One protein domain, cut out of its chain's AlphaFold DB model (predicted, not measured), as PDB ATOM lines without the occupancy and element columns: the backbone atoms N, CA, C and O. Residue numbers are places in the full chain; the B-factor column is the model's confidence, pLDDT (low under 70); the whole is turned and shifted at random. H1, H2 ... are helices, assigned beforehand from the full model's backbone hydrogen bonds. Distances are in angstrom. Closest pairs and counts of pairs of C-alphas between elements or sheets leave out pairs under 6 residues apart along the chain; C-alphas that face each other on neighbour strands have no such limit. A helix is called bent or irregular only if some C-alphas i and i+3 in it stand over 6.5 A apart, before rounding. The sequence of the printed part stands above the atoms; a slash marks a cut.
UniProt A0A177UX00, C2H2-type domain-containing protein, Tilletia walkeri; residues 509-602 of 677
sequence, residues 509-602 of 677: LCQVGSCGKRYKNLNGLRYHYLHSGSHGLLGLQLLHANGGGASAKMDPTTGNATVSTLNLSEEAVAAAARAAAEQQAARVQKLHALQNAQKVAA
ATOM      1  N   LEU A 509     156.458 190.989 126.837       89.19
ATOM      2  CA  LEU A 509     156.172 190.415 125.513       89.19
ATOM      3  C   LEU A 509     154.964 191.066 124.846       89.19
ATOM      4  O   LEU A 509     154.059 191.571 125.508       89.19
ATOM      5  N   CYS A 510     154.933 190.974 123.516       89.56
ATOM      6  CA  CYS A 510     153.691 191.053 122.763       89.56
ATOM      7  C   CYS A 510     152.716 189.964 123.235       89.56
ATOM      8  O   CYS A 510     153.061 188.786 123.290       89.56
ATOM      9  N   GLN A 511     151.500 190.383 123.573       86.31
ATOM     10  CA  GLN A 511     150.441 189.549 124.139       86.31
ATOM     11  C   GLN A 511     149.647 188.778 123.071       86.31
ATOM     12  O   GLN A 511     148.878 187.878 123.411       86.31
ATOM     13  N   VAL A 512     149.787 189.180 121.802       83.38
ATOM     14  CA  VAL A 512     148.869 188.847 120.708       83.38
ATOM     15  C   VAL A 512     149.481 187.823 119.757       83.38
ATOM     16  O   VAL A 512     150.432 188.113 119.024       83.38
ATOM     17  N   GLY A 513     148.871 186.639 119.736       78.00
ATOM     18  CA  GLY A 513     149.158 185.560 118.794       78.00
ATOM     19  C   GLY A 513     150.624 185.122 118.777       78.00
ATOM     20  O   GLY A 513     151.330 185.156 119.784       78.00
ATOM     21  N   SER A 514     151.095 184.729 117.597       77.06
ATOM     22  CA  SER A 514     152.462 184.256 117.349       77.06
ATOM     23  C   SER A 514     153.521 185.367 117.285       77.06
ATOM     24  O   SER A 514     154.673 185.087 116.962       77.06
ATOM     25  N   CYS A 515     153.180 186.629 117.586       84.38
ATOM     26  CA  CYS A 515     154.091 187.752 117.355       84.38
ATOM     27  C   CYS A 515     155.404 187.640 118.154       84.38
ATOM     28  O   CYS A 515     156.439 188.083 117.659       84.38
ATOM     29  N   GLY A 516     155.378 187.102 119.381       80.56
ATOM     30  CA  GLY A 516     156.557 186.675 120.162       80.56
ATOM     31  C   GLY A 516     157.595 187.741 120.568       80.56
ATOM     32  O   GLY A 516     158.484 187.448 121.371       80.56
ATOM     33  N   LYS A 517     157.507 188.969 120.041       85.75
ATOM     34  CA  LYS A 517     158.489 190.049 120.234       85.75
ATOM     35  C   LYS A 517     158.617 190.417 121.713       85.75
ATOM     36  O   LYS A 517     157.616 190.661 122.391       85.75
ATOM     37  N   ARG A 518     159.863 190.473 122.193       89.06
ATOM     38  CA  ARG A 518     160.222 190.740 123.593       89.06
ATOM     39  C   ARG A 518     160.874 192.120 123.727       89.06
ATOM     40  O   ARG A 518     161.717 192.487 122.915       89.06
ATOM     41  N   TYR A 519     160.520 192.863 124.771       88.81
ATOM     42  CA  TYR A 519     160.926 194.249 125.004       88.81
ATOM     43  C   TYR A 519     161.450 194.446 126.428       88.81
ATOM     44  O   TYR A 519     160.876 193.938 127.391       88.81
ATOM     45  N   LYS A 520     162.523 195.235 126.582       86.50
ATOM     46  CA  LYS A 520     163.135 195.516 127.895       86.50
ATOM     47  C   LYS A 520     162.214 196.310 128.838       86.50
ATOM     48  O   LYS A 520     162.386 196.254 130.048       86.50
ATOM     49  N   ASN A 521     161.243 197.057 128.312       86.00
ATOM     50  CA  ASN A 521     160.304 197.831 129.121       86.00
ATOM     51  C   ASN A 521     158.916 197.944 128.464       86.00
ATOM     52  O   ASN A 521     158.745 197.722 127.263       86.00
ATOM     53  N   LEU A 522     157.927 198.352 129.266       83.81
ATOM     54  CA  LEU A 522     156.547 198.584 128.826       83.81
ATOM     55  C   LEU A 522     156.439 199.657 127.726       83.81
ATOM     56  O   LEU A 522     155.513 199.621 126.922       83.81
ATOM     57  N   ASN A 523     157.382 200.603 127.666       89.00
ATOM     58  CA  ASN A 523     157.373 201.671 126.666       89.00
ATOM     59  C   ASN A 523     157.751 201.145 125.271       89.00
ATOM     60  O   ASN A 523     157.102 201.516 124.297       89.00
ATOM     61  N   GLY A 524     158.712 200.219 125.171       89.62
ATOM     62  CA  GLY A 524     159.009 199.493 123.934       89.62
ATOM     63  C   GLY A 524     157.838 198.621 123.478       89.62
ATOM     64  O   GLY A 524     157.520 198.597 122.291       89.62
ATOM     65  N   LEU A 525     157.127 197.990 124.421       89.06
ATOM     66  CA  LEU A 525     155.904 197.242 124.119       89.06
ATOM     67  C   LEU A 525     154.771 198.154 123.606       89.06
ATOM     68  O   LEU A 525     154.121 197.835 122.615       89.06
ATOM     69  N   ARG A 526     154.562 199.321 124.226       88.12
ATOM     70  CA  ARG A 526     153.601 200.333 123.749       88.12
ATOM     71  C   ARG A 526     153.981 200.895 122.380       88.12
ATOM     72  O   ARG A 526     153.103 201.059 121.541       88.12
ATOM     73  N   TYR A 527     155.268 201.143 122.129       90.56
ATOM     74  CA  TYR A 527     155.753 201.559 120.811       90.56
ATOM     75  C   TYR A 527     155.464 200.488 119.754       90.56
ATOM     76  O   TYR A 527     154.952 200.809 118.685       90.56
ATOM     77  N   HIS A 528     155.723 199.215 120.063       91.19
ATOM     78  CA  HIS A 528     155.358 198.091 119.203       91.19
ATOM     79  C   HIS A 528     153.855 198.083 118.893       91.19
ATOM     80  O   HIS A 528     153.485 198.041 117.718       91.19
ATOM     81  N   TYR A 529     152.996 198.213 119.903       90.50
ATOM     82  CA  TYR A 529     151.546 198.247 119.707       90.50
ATOM     83  C   TYR A 529     151.041 199.461 118.919       90.50
ATOM     84  O   TYR A 529     150.091 199.324 118.155       90.50
ATOM     85  N   LEU A 530     151.690 200.621 119.031       88.69
ATOM     86  CA  LEU A 530     151.304 201.809 118.267       88.69
ATOM     87  C   LEU A 530     151.677 201.719 116.772       88.69
ATOM     88  O   LEU A 530     150.998 202.323 115.948       88.69
ATOM     89  N   HIS A 531     152.717 200.951 116.417       86.75
ATOM     90  CA  HIS A 531     153.281 200.921 115.056       86.75
ATOM     91  C   HIS A 531     153.117 199.588 114.306       86.75
ATOM     92  O   HIS A 531     153.509 199.500 113.149       86.75
ATOM     93  N   SER A 532     152.549 198.544 114.923       85.44
ATOM     94  CA  SER A 532     152.456 197.200 114.306       85.44
ATOM     95  C   SER A 532     151.054 196.830 113.802       85.44
ATOM     96  O   SER A 532     150.727 195.652 113.666       85.44
ATOM     97  N   GLY A 533     150.218 197.832 113.517       86.31
ATOM     98  CA  GLY A 533     148.929 197.653 112.843       86.31
ATOM     99  C   GLY A 533     147.934 196.775 113.611       86.31
ATOM    100  O   GLY A 533     147.648 197.020 114.784       86.31
ATOM    101  N   SER A 534     147.397 195.756 112.934       75.69
ATOM    102  CA  SER A 534     146.274 194.917 113.388       75.69
ATOM    103  C   SER A 534     146.473 194.294 114.776       75.69
ATOM    104  O   SER A 534     145.644 194.488 115.665       75.69
ATOM    105  N   HIS A 535     147.597 193.608 115.004       84.31
ATOM    106  CA  HIS A 535     147.915 193.013 116.309       84.31
ATOM    107  C   HIS A 535     148.333 194.055 117.358       84.31
ATOM    108  O   HIS A 535     148.267 193.787 118.557       84.31
ATOM    109  N   GLY A 536     148.730 195.254 116.923       88.88
ATOM    110  CA  GLY A 536     149.100 196.346 117.812       88.88
ATOM    111  C   GLY A 536     147.909 196.918 118.579       88.88
ATOM    112  O   GLY A 536     147.958 197.026 119.804       88.88
ATOM    113  N   LEU A 537     146.804 197.208 117.885       84.00
ATOM    114  CA  LEU A 537     145.614 197.796 118.512       84.00
ATOM    115  C   LEU A 537     144.920 196.807 119.468       84.00
ATOM    116  O   LEU A 537     144.556 197.185 120.581       84.00
ATOM    117  N   LEU A 538     144.849 195.520 119.101       84.88
ATOM    118  CA  LEU A 538     144.380 194.459 120.002       84.88
ATOM    119  C   LEU A 538     145.284 194.322 121.244       84.88
ATOM    120  O   LEU A 538     144.787 194.216 122.363       84.88
ATOM    121  N   GLY A 539     146.610 194.392 121.077       86.81
ATOM    122  CA  GLY A 539     147.566 194.325 122.187       86.81
ATOM    123  C   GLY A 539     147.476 195.513 123.150       86.81
ATOM    124  O   GLY A 539     147.620 195.344 124.364       86.81
ATOM    125  N   LEU A 540     147.169 196.704 122.629       86.50
ATOM    126  CA  LEU A 540     146.889 197.891 123.435       86.50
ATOM    127  C   LEU A 540     145.589 197.731 124.242       86.50
ATOM    128  O   LEU A 540     145.575 198.045 125.432       86.50
ATOM    129  N   GLN A 541     144.536 197.172 123.640       83.56
ATOM    130  CA  GLN A 541     143.281 196.896 124.343       83.56
ATOM    131  C   GLN A 541     143.448 195.816 125.427       83.56
ATOM    132  O   GLN A 541     142.929 195.988 126.531       83.56
ATOM    133  N   LEU A 542     144.236 194.758 125.184       81.81
ATOM    134  CA  LEU A 542     144.564 193.762 126.217       81.81
ATOM    135  C   LEU A 542     145.359 194.366 127.385       81.81
ATOM    136  O   LEU A 542     145.101 193.994 128.531       81.81
ATOM    137  N   LEU A 543     146.282 195.307 127.131       82.38
ATOM    138  CA  LEU A 543     146.953 196.052 128.204       82.38
ATOM    139  C   LEU A 543     145.961 196.869 129.037       82.38
ATOM    140  O   LEU A 543     146.108 196.924 130.253       82.38
ATOM    141  N   HIS A 544     144.986 197.527 128.412       80.50
ATOM    142  CA  HIS A 544     144.026 198.362 129.137       80.50
ATOM    143  C   HIS A 544     143.028 197.529 129.952       80.50
ATOM    144  O   HIS A 544     142.796 197.847 131.115       80.50
ATOM    145  N   ALA A 545     142.510 196.433 129.391       77.38
ATOM    146  CA  ALA A 545     141.571 195.548 130.081       77.38
ATOM    147  C   ALA A 545     142.201 194.826 131.287       77.38
ATOM    148  O   ALA A 545     141.594 194.744 132.350       77.38
ATOM    149  N   ASN A 546     143.438 194.333 131.155       73.50
ATOM    150  CA  ASN A 546     144.072 193.466 132.158       73.50
ATOM    151  C   ASN A 546     145.009 194.228 133.116       73.50
ATOM    152  O   ASN A 546     146.120 193.772 133.391       73.50
ATOM    153  N   GLY A 547     144.612 195.408 133.601       66.56
ATOM    154  CA  GLY A 547     145.355 196.132 134.648       66.56
ATOM    155  C   GLY A 547     146.744 196.654 134.238       66.56
ATOM    156  O   GLY A 547     147.614 196.871 135.084       66.56
ATOM    157  N   GLY A 548     146.989 196.864 132.945       74.25
ATOM    158  CA  GLY A 548     148.224 197.453 132.434       74.25
ATOM    159  C   GLY A 548     149.405 196.485 132.352       74.25
ATOM    160  O   GLY A 548     149.284 195.290 132.093       74.25
ATOM    161  N   GLY A 549     150.611 197.024 132.549       70.31
ATOM    162  CA  GLY A 549     151.870 196.313 132.306       70.31
ATOM    163  C   GLY A 549     152.209 195.185 133.286       70.31
ATOM    164  O   GLY A 549     153.357 194.754 133.320       70.31
ATOM    165  N   ALA A 550     151.298 194.730 134.147       73.38
ATOM    166  CA  ALA A 550     151.497 193.494 134.909       73.38
ATOM    167  C   ALA A 550     151.394 192.268 133.988       73.38
ATOM    168  O   ALA A 550     152.314 191.456 133.937       73.38
ATOM    169  N   SER A 551     150.334 192.236 133.189       71.44
ATOM    170  CA  SER A 551     149.844 191.085 132.426       71.44
ATOM    171  C   SER A 551     150.722 190.684 131.228       71.44
ATOM    172  O   SER A 551     150.761 189.513 130.835       71.44
ATOM    173  N   ALA A 552     151.503 191.645 130.723       74.56
ATOM    174  CA  ALA A 552     152.452 191.484 129.617       74.56
ATOM    175  C   ALA A 552     153.893 191.143 130.045       74.56
ATOM    176  O   ALA A 552     154.793 191.118 129.204       74.56
ATOM    177  N   LYS A 553     154.152 190.913 131.339       79.25
ATOM    178  CA  LYS A 553     155.465 190.457 131.825       79.25
ATOM    179  C   LYS A 553     155.640 188.967 131.549       79.25
ATOM    180  O   LYS A 553     154.680 188.208 131.664       79.25
ATOM    181  N   MET A 554     156.864 188.560 131.214       78.06
ATOM    182  CA  MET A 554     157.198 187.142 131.099       78.06
ATOM    183  C   MET A 554     157.130 186.453 132.463       78.06
ATOM    184  O   MET A 554     157.675 186.968 133.443       78.06
ATOM    185  N   ASP A 555     156.517 185.276 132.500       72.38
ATOM    186  CA  ASP A 555     156.747 184.316 133.570       72.38
ATOM    187  C   ASP A 555     158.108 183.636 133.308       72.38
ATOM    188  O   ASP A 555     158.308 183.095 132.213       72.38
ATOM    189  N   PRO A 556     159.074 183.667 134.249       65.25
ATOM    190  CA  PRO A 556     160.362 182.995 134.068       65.25
ATOM    191  C   PRO A 556     160.240 181.465 133.965       65.25
ATOM    192  O   PRO A 556     161.142 180.828 133.429       65.25
ATOM    193  N   THR A 557     159.142 180.884 134.449       68.56
ATOM    194  CA  THR A 557     158.872 179.439 134.490       68.56
ATOM    195  C   THR A 557     158.319 178.929 133.162       68.56
ATOM    196  O   THR A 557     158.687 177.849 132.710       68.56
ATOM    197  N   THR A 558     157.441 179.705 132.517       69.56
ATOM    198  CA  THR A 558     156.740 179.304 131.278       69.56
ATOM    199  C   THR A 558     157.314 179.968 130.022       69.56
ATOM    200  O   THR A 558     156.970 179.590 128.907       69.56
ATOM    201  N   GLY A 559     158.141 181.011 130.161       65.31
ATOM    202  CA  GLY A 559     158.735 181.761 129.044       65.31
ATOM    203  C   GLY A 559     157.757 182.632 128.238       65.31
ATOM    204  O   GLY A 559     158.209 183.453 127.431       65.31
ATOM    205  N   ASN A 560     156.452 182.480 128.478       66.00
ATOM    206  CA  ASN A 560     155.330 183.231 127.916       66.00
ATOM    207  C   ASN A 560     154.921 184.392 128.840       66.00
ATOM    208  O   ASN A 560     155.316 184.437 130.004       66.00
ATOM    209  N   ALA A 561     154.115 185.336 128.342       66.88
ATOM    210  CA  ALA A 561     153.519 186.367 129.192       66.88
ATOM    211  C   ALA A 561     152.207 185.888 129.832       66.88
ATOM    212  O   ALA A 561     151.435 185.153 129.208       66.88
ATOM    213  N   THR A 562     151.949 186.336 131.063       67.00
ATOM    214  CA  THR A 562     150.922 185.761 131.953       67.00
ATOM    215  C   THR A 562     149.494 185.752 131.391       67.00
ATOM    216  O   THR A 562     148.744 184.828 131.679       67.00
ATOM    217  N   VAL A 563     149.123 186.730 130.555       67.25
ATOM    218  CA  VAL A 563     147.746 186.910 130.042       67.25
ATOM    219  C   VAL A 563     147.754 186.969 128.505       67.25
ATOM    220  O   VAL A 563     147.317 187.935 127.889       67.25
ATOM    221  N   SER A 564     148.362 185.964 127.865       67.19
ATOM    222  CA  SER A 564     148.519 185.879 126.397       67.19
ATOM    223  C   SER A 564     147.241 185.409 125.695       67.19
ATOM    224  O   SER A 564     146.541 184.570 126.249       67.19
ATOM    225  N   THR A 565     146.960 185.838 124.455       66.50
ATOM    226  CA  THR A 565     145.737 185.431 123.705       66.50
ATOM    227  C   THR A 565     145.617 183.923 123.432       66.50
ATOM    228  O   THR A 565     144.606 183.492 122.899       66.50
ATOM    229  N   LEU A 566     146.640 183.134 123.770       63.72
ATOM    230  CA  LEU A 566     146.635 181.665 123.746       63.72
ATOM    231  C   LEU A 566     146.092 181.037 125.052       63.72
ATOM    232  O   LEU A 566     145.838 179.840 125.082       63.72
ATOM    233  N   ASN A 567     145.944 181.838 126.116       65.50
ATOM    234  CA  ASN A 567     145.571 181.424 127.476       65.50
ATOM    235  C   ASN A 567     144.316 182.146 128.023       65.50
ATOM    236  O   ASN A 567     143.854 181.803 129.108       65.50
ATOM    237  N   LEU A 568     143.785 183.169 127.335       67.12
ATOM    238  CA  LEU A 568     142.476 183.750 127.674       67.12
ATOM    239  C   LEU A 568     141.355 182.872 127.108       67.12
ATOM    240  O   LEU A 568     141.540 182.207 126.090       67.12
ATOM    241  N   SER A 569     140.166 182.952 127.709       69.75
ATOM    242  CA  SER A 569     138.952 182.445 127.072       69.75
ATOM    243  C   SER A 569     138.681 183.171 125.751       69.75
ATOM    244  O   SER A 569     138.913 184.377 125.614       69.75
ATOM    245  N   GLU A 570     138.149 182.432 124.779       72.19
ATOM    246  CA  GLU A 570     137.810 182.945 123.449       72.19
ATOM    247  C   GLU A 570     136.848 184.142 123.522       72.19
ATOM    248  O   GLU A 570     137.034 185.136 122.822       72.19
ATOM    249  N   GLU A 571     135.902 184.120 124.466       76.06
ATOM    250  CA  GLU A 571     134.993 185.234 124.750       76.06
ATOM    251  C   GLU A 571     135.725 186.522 125.171       76.06
ATOM    252  O   GLU A 571     135.375 187.606 124.698       76.06
ATOM    253  N   ALA A 572     136.765 186.429 126.007       71.81
ATOM    254  CA  ALA A 572     137.539 187.590 126.447       71.81
ATOM    255  C   ALA A 572     138.411 188.156 125.313       71.81
ATOM    256  O   ALA A 572     138.534 189.378 125.172       71.81
ATOM    257  N   VAL A 573     138.955 187.290 124.449       75.44
ATOM    258  CA  VAL A 573     139.644 187.711 123.216       75.44
ATOM    259  C   VAL A 573     138.654 188.375 122.251       75.44
ATOM    260  O   VAL A 573     138.945 189.449 121.727       75.44
ATOM    261  N   ALA A 574     137.454 187.815 122.081       76.31
ATOM    262  CA  ALA A 574     136.390 188.379 121.250       76.31
ATOM    263  C   ALA A 574     135.816 189.692 121.814       76.31
ATOM    264  O   ALA A 574     135.415 190.570 121.053       76.31
ATOM    265  N   ALA A 575     135.768 189.874 123.136       77.31
ATOM    266  CA  ALA A 575     135.404 191.142 123.770       77.31
ATOM    267  C   ALA A 575     136.468 192.222 123.508       77.31
ATOM    268  O   ALA A 575     136.134 193.329 123.082       77.31
ATOM    269  N   ALA A 576     137.753 191.887 123.667       71.38
ATOM    270  CA  ALA A 576     138.848 192.798 123.344       71.38
ATOM    271  C   ALA A 576     138.912 193.136 121.841       71.38
ATOM    272  O   ALA A 576     139.157 194.288 121.489       71.38
ATOM    273  N   ALA A 577     138.633 192.172 120.958       75.50
ATOM    274  CA  ALA A 577     138.557 192.384 119.513       75.50
ATOM    275  C   ALA A 577     137.372 193.280 119.106       75.50
ATOM    276  O   ALA A 577     137.545 194.169 118.273       75.50
ATOM    277  N   ARG A 578     136.196 193.117 119.729       80.69
ATOM    278  CA  ARG A 578     135.034 194.002 119.519       80.69
ATOM    279  C   ARG A 578     135.332 195.443 119.947       80.69
ATOM    280  O   ARG A 578     135.157 196.352 119.142       80.69
ATOM    281  N   ALA A 579     135.885 195.647 121.144       78.31
ATOM    282  CA  ALA A 579     136.281 196.978 121.617       78.31
ATOM    283  C   ALA A 579     137.411 197.609 120.770       78.31
ATOM    284  O   ALA A 579     137.458 198.825 120.585       78.31
ATOM    285  N   ALA A 580     138.315 196.792 120.218       78.44
ATOM    286  CA  ALA A 580     139.331 197.235 119.265       78.44
ATOM    287  C   ALA A 580     138.714 197.705 117.931       78.44
ATOM    288  O   ALA A 580     139.102 198.754 117.413       78.44
ATOM    289  N   ALA A 581     137.733 196.971 117.395       81.12
ATOM    290  CA  ALA A 581     137.002 197.355 116.185       81.12
ATOM    291  C   ALA A 581     136.158 198.627 116.393       81.12
ATOM    292  O   ALA A 581     136.148 199.507 115.535       81.12
ATOM    293  N   GLU A 582     135.522 198.783 117.556       87.50
ATOM    294  CA  GLU A 582     134.775 199.992 117.925       87.50
ATOM    295  C   GLU A 582     135.675 201.240 117.961       87.50
ATOM    296  O   GLU A 582     135.330 202.276 117.394       87.50
ATOM    297  N   GLN A 583     136.886 201.137 118.525       81.25
ATOM    298  CA  GLN A 583     137.870 202.229 118.500       81.25
ATOM    299  C   GLN A 583     138.344 202.573 117.077       81.25
ATOM    300  O   GLN A 583     138.614 203.741 116.783       81.25
ATOM    301  N   GLN A 584     138.429 201.588 116.177       82.62
ATOM    302  CA  GLN A 584     138.714 201.833 114.760       82.62
ATOM    303  C   GLN A 584     137.539 202.547 114.077       82.62
ATOM    304  O   GLN A 584     137.762 203.560 113.411       82.62
ATOM    305  N   ALA A 585     136.300 202.105 114.305       87.44
ATOM    306  CA  ALA A 585     135.095 202.750 113.783       87.44
ATOM    307  C   ALA A 585     134.969 204.206 114.267       87.44
ATOM    308  O   ALA A 585     134.801 205.109 113.449       87.44
ATOM    309  N   ALA A 586     135.162 204.466 115.563       88.44
ATOM    310  CA  ALA A 586     135.163 205.816 116.131       88.44
ATOM    311  C   ALA A 586     136.277 206.706 115.542       88.44
ATOM    312  O   ALA A 586     136.074 207.900 115.308       88.44
ATOM    313  N   ARG A 587     137.456 206.140 115.240       86.94
ATOM    314  CA  ARG A 587     138.542 206.863 114.556       86.94
ATOM    315  C   ARG A 587     138.183 207.202 113.106       86.94
ATOM    316  O   ARG A 587     138.455 208.323 112.683       86.94
ATOM    317  N   VAL A 588     137.558 206.284 112.368       92.62
ATOM    318  CA  VAL A 588     137.070 206.526 110.997       92.62
ATOM    319  C   VAL A 588     135.960 207.582 110.993       92.62
ATOM    320  O   VAL A 588     136.045 208.542 110.234       92.62
ATOM    321  N   GLN A 589     134.984 207.486 111.901       92.69
ATOM    322  CA  GLN A 589     133.936 208.499 112.081       92.69
ATOM    323  C   GLN A 589     134.525 209.882 112.387       92.69
ATOM    324  O   GLN A 589     134.109 210.869 111.783       92.69
ATOM    325  N   LYS A 590     135.539 209.971 113.261       93.94
ATOM    326  CA  LYS A 590     136.219 211.240 113.567       93.94
ATOM    327  C   LYS A 590     136.965 211.820 112.360       93.94
ATOM    328  O   LYS A 590     136.939 213.032 112.171       93.94
ATOM    329  N   LEU A 591     137.605 210.985 111.540       91.50
ATOM    330  CA  LEU A 591     138.250 211.431 110.297       91.50
ATOM    331  C   LEU A 591     137.217 211.918 109.270       91.50
ATOM    332  O   LEU A 591     137.393 212.993 108.705       91.50
ATOM    333  N   HIS A 592     136.107 211.196 109.098       94.19
ATOM    334  CA  HIS A 592     135.010 211.600 108.215       94.19
ATOM    335  C   HIS A 592     134.347 212.912 108.677       94.19
ATOM    336  O   HIS A 592     134.081 213.790 107.860       94.19
ATOM    337  N   ALA A 593     134.159 213.103 109.987       92.81
ATOM    338  CA  ALA A 593     133.655 214.353 110.553       92.81
ATOM    339  C   ALA A 593     134.595 215.543 110.284       92.81
ATOM    340  O   ALA A 593     134.126 216.615 109.905       92.81
ATOM    341  N   LEU A 594     135.915 215.356 110.413       93.50
ATOM    342  CA  LEU A 594     136.908 216.383 110.067       93.50
ATOM    343  C   LEU A 594     136.911 216.695 108.563       93.50
ATOM    344  O   LEU A 594     136.903 217.864 108.186       93.50
ATOM    345  N   GLN A 595     136.853 215.671 107.708       92.56
ATOM    346  CA  GLN A 595     136.798 215.841 106.255       92.56
ATOM    347  C   GLN A 595     135.522 216.577 105.813       92.56
ATOM    348  O   GLN A 595     135.567 217.423 104.923       92.56
ATOM    349  N   ASN A 596     134.384 216.307 106.455       91.75
ATOM    350  CA  ASN A 596     133.131 217.001 106.161       91.75
ATOM    351  C   ASN A 596     133.124 218.438 106.705       91.75
ATOM    352  O   ASN A 596     132.649 219.330 106.010       91.75
ATOM    353  N   ALA A 597     133.733 218.701 107.866       86.94
ATOM    354  CA  ALA A 597     133.955 220.068 108.345       86.94
ATOM    355  C   ALA A 597     134.841 220.881 107.379       86.94
ATOM    356  O   ALA A 597     134.540 222.038 107.096       86.94
ATOM    357  N   GLN A 598     135.886 220.267 106.808       89.50
ATOM    358  CA  GLN A 598     136.729 220.887 105.776       89.50
ATOM    359  C   GLN A 598     135.955 221.166 104.475       89.50
ATOM    360  O   GLN A 598     136.081 222.258 103.924       89.50
ATOM    361  N   LYS A 599     135.112 220.232 104.009       88.31
ATOM    362  CA  LYS A 599     134.230 220.447 102.843       88.31
ATOM    363  C   LYS A 599     133.247 221.601 103.064       88.31
ATOM    364  O   LYS A 599     133.099 222.440 102.183       88.31
ATOM    365  N   VAL A 600     132.608 221.675 104.234       84.00
ATOM    366  CA  VAL A 600     131.697 222.782 104.577       84.00
ATOM    367  C   VAL A 600     132.451 224.113 104.614       84.00
ATOM    368  O   VAL A 600     131.995 225.069 103.995       84.00
ATOM    369  N   ALA A 601     133.630 224.161 105.244       78.25
ATOM    370  CA  ALA A 601     134.458 225.367 105.291       78.25
ATOM    371  C   ALA A 601     134.847 225.875 103.888       78.25
ATOM    372  O   ALA A 601     134.779 227.078 103.638       78.25
ATOM    373  N   ALA A 602     135.187 224.967 102.964       73.69
ATOM    374  CA  ALA A 602     135.489 225.304 101.572       73.69
ATOM    375  C   ALA A 602     134.275 225.893 100.829       73.69
ATOM    376  O   ALA A 602     134.422 226.873 100.101       73.69
TER     377      ALA A 602
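What this domain is: This is residues 509 to 602 of the 677 residues of the protein "C2H2-type domain-containing protein" of Tilletia walkeri (UniProt A0A177UX00). A small compact body of a helical hairpin and long loops sits at one end of a long straight helix, H3, whose last part, residues 585 to 602, sticks out as an arm. In the body H2 packs between H1 and H3: H1 folds back along it as the other half of the hairpin, and H3 crosses it steeply with residues 576 to 580. The printed part has 94 residues with three named helices, H1, H2 and H3 in that order along the chain, and no named strand; its class is all helix. The whole is loose, with a radius of gyration of the C-alphas of 16.1 A, and spans 61 by 29 by 22 A, the free arm making much of the length.

Where its parts are: H3, the longest helix, covers residues 570 to 602 and measures 47.7 A from first to last C-alpha. It runs from C-alpha 570 at (137.810, 182.945, 123.449) to C-alpha 602 at (135.489, 225.304, 101.572). H2 covers residues 534 to 545 and measures 17.4 A. H1 covers residues 522 to 531 and measures 14.3 A, beginning with C-alpha 522 at (156.547, 198.584, 128.826). Residues 509 to 521 and 546 to 569 hold no named element.

How they stand to each other: H3 touches H2 with residues 576 to 580 alone, and the closest C-alphas, those of Leu 538 and Ala 580, are 5.8 A apart. The two helices run opposite ways at a steep tilt of 69 degrees, only just short of about perpendicular. H2 touches H1 with residues 535 to 540 alone, and the closest C-alphas, those of Tyr 529 and Gly 536, are 3.6 A apart. H1 and H2 form a helical hairpin, opposite ways at a steep tilt of 41 degrees, with their centres 10.1 A apart. H1 and H3 are apart. In H1 and H3 every O i to N i+4 pair is within hydrogen-bond range, and in H2 7 of 8 are. No helix is bent or irregular.

The domain as a whole: The two C-alphas farthest apart, those of Thr 557 and Ala 602, are 61.1 A apart. Without residues 585 to 602, which stand free, the body has 76 residues and spans 34 by 26 by 22 A, with a radius of gyration of 11.4 A. The link from H1 to H2 is tight, with 2 residues, and the link from H2 to H3 is long, with 24. The printed part has no cut. The mean pLDDT of the printed part is 80.8; 15 residues are under 70, namely residue 547 and residues 556 to 569, where the model's confidence is low.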